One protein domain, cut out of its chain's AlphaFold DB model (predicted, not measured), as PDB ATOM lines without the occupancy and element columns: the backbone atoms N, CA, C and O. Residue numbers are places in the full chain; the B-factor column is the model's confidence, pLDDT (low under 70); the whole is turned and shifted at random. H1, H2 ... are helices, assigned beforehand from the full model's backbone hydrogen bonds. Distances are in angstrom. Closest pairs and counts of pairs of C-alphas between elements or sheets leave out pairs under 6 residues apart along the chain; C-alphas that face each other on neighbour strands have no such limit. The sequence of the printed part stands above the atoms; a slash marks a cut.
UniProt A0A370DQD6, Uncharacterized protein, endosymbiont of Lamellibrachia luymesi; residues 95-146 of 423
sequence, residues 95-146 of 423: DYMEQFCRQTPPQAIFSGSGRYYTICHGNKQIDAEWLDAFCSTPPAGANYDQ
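Overview. This is residues 95 to 146 of the 423 residues of an uncharacterized protein of endosymbiont of Lamellibrachia luymesi (UniProt A0A370DQD6). The printed part has little regular structure: two short helices, H1 and H2, lie on opposite sides and run nearly opposite ways. The looped residues 103 to 127 join them, reaching Ser 113 at one end of the long axis, while the tail after H2 reaches Gln 146 at the other. The 52 printed residues hold two named helices, H1 then H2, with 17 residues, and no named strand; the class is all helix. The whole is compact, with a radius of gyration of the C-alphas of 10.9 A, and spans 34 by 21 by 17 A.

Along the chain. Find C-alpha 95 at (171.846, 201.830, 190.384); from there H1 runs through residues 95 to 102, 11.0 A long. H2, residues 128 to 136, is 12.0 A long and ends at C-alpha 136, (183.999, 187.032, 187.065).

Arrangement. H1 and H2 are apart. Between them, residues 116 to 117 pair antiparallel with 126 to 127. In both helices every O i to N i+4 pair is within hydrogen-bond range.

Size, cuts and confidence. The C-alphas of Ser 113 and Gln 146 are the two farthest apart, 34.8 A. The 25-residue link from H1 to H2 is long. The printed part has no cut, and no printed residue is under 70 in pLDDT.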
ATOM      1  N   ASP A  95     171.936 201.306 189.014       91.88
ATOM      2  CA  ASP A  95     171.846 201.830 190.384       91.88
ATOM      3  C   ASP A  95     173.105 201.459 191.189       91.88
ATOM      4  O   ASP A  95     173.649 202.277 191.936       91.88
ATOM      5  N   TYR A  96     173.606 200.233 190.999       93.88
ATOM      6  CA  TYR A  96     174.857 199.779 191.605       93.88
ATOM      7  C   TYR A  96     176.062 200.544 191.048       93.88
ATOM      8  O   TYR A  96     176.896 201.044 191.808       93.88
ATOM      9  N   MET A  97     176.154 200.662 189.720       93.44
ATOM     10  CA  MET A  97     177.293 201.305 189.067       93.44
ATOM     11  C   MET A  97     177.358 202.804 189.337       93.44
ATOM     12  O   MET A  97     178.454 203.334 189.512       93.44
ATOM     13  N   GLU A  98     176.223 203.485 189.486       92.94
ATOM     14  CA  GLU A  98     176.204 204.872 189.951       92.94
ATOM     15  C   GLU A  98     176.856 205.014 191.332       92.94
ATOM     16  O   GLU A  98     177.665 205.921 191.548       92.94
ATOM     17  N   GLN A  99     176.545 204.113 192.267       93.62
ATOM     18  CA  GLN A  99     177.132 204.130 193.609       93.62
ATOM     19  C   GLN A  99     178.627 203.801 193.568       93.62
ATOM     20  O   GLN A  99     179.434 204.540 194.136       93.62
ATOM     21  N   PHE A 100     179.005 202.758 192.826       93.50
ATOM     22  CA  PHE A 100     180.400 202.376 192.616       93.50
ATOM     23  C   PHE A 100     181.224 203.513 191.989       93.50
ATOM     24  O   PHE A 100     182.332 203.815 192.432       93.50
ATOM     25  N   CYS A 101     180.694 204.197 190.978       92.25
ATOM     26  CA  CYS A 101     181.398 205.288 190.313       92.25
ATOM     27  C   CYS A 101     181.471 206.553 191.176       92.25
ATOM     28  O   CYS A 101     182.456 207.292 191.085       92.25
ATOM     29  N   ARG A 102     180.498 206.795 192.065       92.69
ATOM     30  CA  ARG A 102     180.590 207.861 193.080       92.69
ATOM     31  C   ARG A 102     181.667 207.550 194.120       92.69
ATOM     32  O   ARG A 102     182.496 208.412 194.399       92.69
ATOM     33  N   GLN A 103     181.694 206.327 194.646       91.75
ATOM     34  CA  GLN A 103     182.598 205.897 195.719       91.75
ATOM     35  C   GLN A 103     183.466 204.718 195.278       91.75
ATOM     36  O   GLN A 103     183.372 203.607 195.793       91.75
ATOM     37  N   THR A 104     184.324 204.974 194.294       91.19
ATOM     38  CA  THR A 104     185.173 203.927 193.720       91.19
ATOM     39  C   THR A 104     186.204 203.469 194.749       91.19
ATOM     40  O   THR A 104     186.939 204.319 195.262       91.19
ATOM     41  N   PRO A 105     186.288 202.162 195.049       90.88
ATOM     42  CA  PRO A 105     187.282 201.644 195.975       90.88
ATOM     43  C   PRO A 105     188.700 201.982 195.488       90.88
ATOM     44  O   PRO A 105     188.972 201.788 194.301       90.88
ATOM     45  N   PRO A 106     189.618 202.448 196.354       89.88
ATOM     46  CA  PRO A 106     190.974 202.818 195.941       89.88
ATOM     47  C   PRO A 106     191.715 201.701 195.196       89.88
ATOM     48  O   PRO A 106     192.416 201.971 194.229       89.88
ATOM     49  N   GLN A 107     191.494 200.447 195.595       89.50
ATOM     50  CA  GLN A 107     192.069 199.257 194.965       89.50
ATOM     51  C   GLN A 107     191.551 198.969 193.546       89.50
ATOM     52  O   GLN A 107     192.152 198.166 192.845       89.50
ATOM     53  N   ALA A 108     190.443 199.590 193.131       89.88
ATOM     54  CA  ALA A 108     189.907 199.474 191.776       89.88
ATOM     55  C   ALA A 108     190.472 200.552 190.831       89.88
ATOM     56  O   ALA A 108     190.296 200.461 189.618       89.88
ATOM     57  N   ILE A 109     191.114 201.596 191.369       90.62
ATOM     58  CA  ILE A 109     191.613 202.731 190.589       90.62
ATOM     59  C   ILE A 109     192.976 202.378 189.991       90.62
ATOM     60  O   ILE A 109     193.913 202.012 190.702       90.62
ATOM     61  N   PHE A 110     193.101 202.544 188.678       92.25
ATOM     62  CA  PHE A 110     194.354 202.332 187.965       92.25
ATOM     63  C   PHE A 110     195.423 203.356 188.400       92.25
ATOM     64  O   PHE A 110     195.164 204.560 188.408       92.25
ATOM     65  N   SER A 111     196.626 202.893 188.762       81.75
ATOM     66  CA  SER A 111     197.702 203.744 189.314       81.75
ATOM     67  C   SER A 111     199.105 203.483 188.734       81.75
ATOM     68  O   SER A 111     200.095 203.948 189.300       81.75
ATOM     69  N   GLY A 112     199.225 202.772 187.603       78.75
ATOM     70  CA  GLY A 112     200.528 202.312 187.089       78.75
ATOM     71  C   GLY A 112     200.619 202.102 185.571       78.75
ATOM     72  O   GLY A 112     200.081 202.880 184.789       78.75
ATOM     73  N   SER A 113     201.356 201.062 185.152       76.38
ATOM     74  CA  SER A 113     201.516 200.624 183.755       76.38
ATOM     75  C   SER A 113     200.725 199.336 183.504       76.38
ATOM     76  O   SER A 113     200.951 198.352 184.202       76.38
ATOM     77  N   GLY A 114     199.833 199.309 182.511       83.00
ATOM     78  CA  GLY A 114     198.961 198.156 182.260       83.00
ATOM     79  C   GLY A 114     197.734 198.509 181.417       83.00
ATOM     80  O   GLY A 114     197.662 199.595 180.840       83.00
ATOM     81  N   ARG A 115     196.772 197.580 181.333       91.19
ATOM     82  CA  ARG A 115     195.465 197.816 180.694       91.19
ATOM     83  C   ARG A 115     194.491 198.409 181.714       91.19
ATOM     84  O   ARG A 115     194.536 198.056 182.888       91.19
ATOM     85  N   TYR A 116     193.582 199.252 181.245       91.75
ATOM     86  CA  TYR A 116     192.502 199.813 182.052       91.75
ATOM     87  C   TYR A 116     191.198 199.848 181.251       91.75
ATOM     88  O   TYR A 116     191.214 199.802 180.018       91.75
ATOM     89  N   TYR A 117     190.078 199.984 181.956       90.75
ATOM     90  CA  TYR A 117     188.759 200.203 181.368       90.75
ATOM     91  C   TYR A 117     188.142 201.507 181.868       90.75
ATOM     92  O   TYR A 117     188.366 201.945 182.997       90.75
ATOM     93  N   THR A 118     187.327 202.130 181.022       89.88
ATOM     94  CA  THR A 118     186.555 203.326 181.363       89.88
ATOM     95  C   THR A 118     185.093 202.950 181.543       89.88
ATOM     96  O   THR A 118     184.311 203.091 180.612       89.88
ATOM     97  N   ILE A 119     184.730 202.458 182.728       88.06
ATOM     98  CA  ILE A 119     183.352 202.027 183.040       88.06
ATOM     99  C   ILE A 119     182.558 203.056 183.852       88.06
ATOM    100  O   ILE A 119     181.439 202.783 184.247       88.06
ATOM    101  N   CYS A 120     183.128 204.228 184.130       89.56
ATOM    102  CA  CYS A 120     182.463 205.311 184.856       89.56
ATOM    103  C   CYS A 120     182.291 206.549 183.969       89.56
ATOM    104  O   CYS A 120     182.774 207.628 184.320       89.56
ATOM    105  N   HIS A 121     181.675 206.386 182.792       83.69
ATOM    106  CA  HIS A 121     181.467 207.455 181.805       83.69
ATOM    107  C   HIS A 121     182.762 208.156 181.370       83.69
ATOM    108  O   HIS A 121     182.785 209.364 181.149       83.69
ATOM    109  N   GLY A 122     183.876 207.421 181.316       79.38
ATOM    110  CA  GLY A 122     185.187 207.997 180.985       79.38
ATOM    111  C   GLY A 122     185.869 208.789 182.107       79.38
ATOM    112  O   GLY A 122     187.028 209.158 181.948       79.38
ATOM    113  N   ASN A 123     185.215 209.010 183.252       82.00
ATOM    114  CA  ASN A 123     185.745 209.866 184.324       82.00
ATOM    115  C   ASN A 123     186.799 209.185 185.207       82.00
ATOM    116  O   ASN A 123     187.523 209.857 185.938       82.00
ATOM    117  N   LYS A 124     186.851 207.851 185.193       86.88
ATOM    118  CA  LYS A 124     187.775 207.057 186.006       86.88
ATOM    119  C   LYS A 124     188.339 205.909 185.185       86.88
ATOM    120  O   LYS A 124     187.602 205.254 184.446       86.88
ATOM    121  N   GLN A 125     189.639 205.680 185.342       92.19
ATOM    122  CA  GLN A 125     190.332 204.515 184.807       92.19
ATOM    123  C   GLN A 125     190.316 203.420 185.874       92.19
ATOM    124  O   GLN A 125     190.857 203.604 186.966       92.19
ATOM    125  N   ILE A 126     189.642 202.314 185.567       93.31
ATOM    126  CA  ILE A 126     189.537 201.148 186.443       93.31
ATOM    127  C   ILE A 126     190.570 200.120 185.998       93.31
ATOM    128  O   ILE A 126     190.702 199.856 184.800       93.31
ATOM    129  N   ASP A 127     191.308 199.575 186.961       94.31
ATOM    130  CA  ASP A 127     192.317 198.553 186.707       94.31
ATOM    131  C   ASP A 127     191.693 197.316 186.035       94.31
ATOM    132  O   ASP A 127     190.616 196.858 186.426       94.31
ATOM    133  N   ALA A 128     192.343 196.804 184.984       92.19
ATOM    134  CA  ALA A 128     191.796 195.706 184.195       92.19
ATOM    135  C   ALA A 128     191.724 194.384 184.967       92.19
ATOM    136  O   ALA A 128     190.716 193.695 184.846       92.19
ATOM    137  N   GLU A 129     192.734 194.040 185.774       91.25
ATOM    138  CA  GLU A 129     192.717 192.791 186.548       91.25
ATOM    139  C   GLU A 129     191.645 192.845 187.634       91.25
ATOM    140  O   GLU A 129     190.920 191.873 187.857       91.25
ATOM    141  N   TRP A 130     191.493 194.013 188.266       92.94
ATOM    142  CA  TRP A 130     190.421 194.234 189.226       92.94
ATOM    143  C   TRP A 130     189.042 194.079 188.577       92.94
ATOM    144  O   TRP A 130     188.177 193.387 189.123       92.94
ATOM    145  N   LEU A 131     188.825 194.701 187.410       92.50
ATOM    146  CA  LEU A 131     187.538 194.621 186.720       92.50
ATOM    147  C   LEU A 131     187.249 193.205 186.222       92.50
ATOM    148  O   LEU A 131     186.120 192.743 186.358       92.50
ATOM    149  N   ASP A 132     188.250 192.498 185.699       92.12
ATOM    150  CA  ASP A 132     188.108 191.107 185.271       92.12
ATOM    151  C   ASP A 132     187.671 190.215 186.453       92.12
ATOM    152  O   ASP A 132     186.762 189.390 186.310       92.12
ATOM    153  N   ALA A 133     188.233 190.426 187.651       92.12
ATOM    154  CA  ALA A 133     187.825 189.721 188.870       92.12
ATOM    155  C   ALA A 133     186.399 190.091 189.318       92.12
ATOM    156  O   ALA A 133     185.598 189.203 189.624       92.12
ATOM    157  N   PHE A 134     186.057 191.384 189.304       93.44
ATOM    158  CA  PHE A 134     184.705 191.865 189.598       93.44
ATOM    159  C   PHE A 134     183.674 191.252 188.646       93.44
ATOM    160  O   PHE A 134     182.651 190.744 189.085       93.44
ATOM    161  N   CYS A 135     183.955 191.241 187.347       91.81
ATOM    162  CA  CYS A 135     183.063 190.694 186.330       91.81
ATOM    163  C   CYS A 135     182.969 189.163 186.379       91.81
ATOM    164  O   CYS A 135     181.945 188.596 186.003       91.81
ATOM    165  N   SER A 136     184.011 188.486 186.869       91.81
ATOM    166  CA  SER A 136     183.999 187.032 187.065       91.81
ATOM    167  C   SER A 136     183.162 186.612 188.274       91.81
ATOM    168  O   SER A 136     182.594 185.523 188.282       91.81
ATOM    169  N   THR A 137     183.099 187.435 189.323       92.06
ATOM    170  CA  THR A 137     182.296 187.177 190.532       92.06
ATOM    171  C   THR A 137     181.666 188.485 191.024       92.06
ATOM    172  O   THR A 137     182.133 189.069 192.009       92.06
ATOM    173  N   PRO A 138     180.622 188.983 190.335       90.94
ATOM    174  CA  PRO A 138     180.038 190.278 190.650       90.94
ATOM    175  C   PRO A 138     179.388 190.264 192.038       90.94
ATOM    176  O   PRO A 138     178.708 189.295 192.395       90.94
ATOM    177  N   PRO A 139     179.541 191.340 192.830       91.62
ATOM    178  CA  PRO A 139     178.794 191.508 194.066       91.62
ATOM    179  C   PRO A 139     177.283 191.444 193.829       91.62
ATOM    180  O   PRO A 139     176.785 191.788 192.755       91.62
ATOM    181  N   ALA A 140     176.532 191.048 194.857       90.06
ATOM    182  CA  ALA A 140     175.075 191.011 194.780       90.06
ATOM    183  C   ALA A 140     174.514 192.383 194.354       90.06
ATOM    184  O   ALA A 140     174.850 193.412 194.939       90.06
ATOM    185  N   GLY A 141     173.669 192.382 193.320       88.06
ATOM    186  CA  GLY A 141     173.074 193.592 192.746       88.06
ATOM    187  C   GLY A 141     173.944 194.339 191.729       88.06
ATOM    188  O   GLY A 141     173.443 195.278 191.119       88.06
ATOM    189  N   ALA A 142     175.201 193.936 191.510       89.62
ATOM    190  CA  ALA A 142     176.060 194.527 190.482       89.62
ATOM    191  C   ALA A 142     175.738 194.017 189.071       89.62
ATOM    192  O   ALA A 142     175.802 194.776 188.103       89.62
ATOM    193  N   ASN A 143     175.373 192.737 188.961       90.81
ATOM    194  CA  ASN A 143     174.942 192.141 187.704       90.81
ATOM    195  C   ASN A 143     173.557 192.661 187.297       90.81
ATOM    196  O   ASN A 143     172.676 192.854 188.138       90.81
ATOM    197  N   TYR A 144     173.354 192.856 185.999       88.88
ATOM    198  CA  TYR A 144     172.033 193.071 185.428       88.88
ATOM    199  C   TYR A 144     171.500 191.732 184.902       88.88
ATOM    200  O   TYR A 144     171.925 191.246 183.858       88.88
ATOM    201  N   ASP A 145     170.557 191.131 185.631       82.12
ATOM    202  CA  ASP A 145     170.116 189.737 185.428       82.12
ATOM    203  C   ASP A 145     169.255 189.496 184.165       82.12
ATOM    204  O   ASP A 145     168.706 188.412 183.972       82.12
ATOM    205  N   GLN A 146     169.107 190.495 183.296       85.50
ATOM    206  CA  GLN A 146     168.259 190.453 182.099       85.50
ATOM    207  C   GLN A 146     169.074 190.742 180.833       85.50
ATOM    208  O   GLN A 146     170.174 191.283 180.886       85.50
TER     209      GLN A 146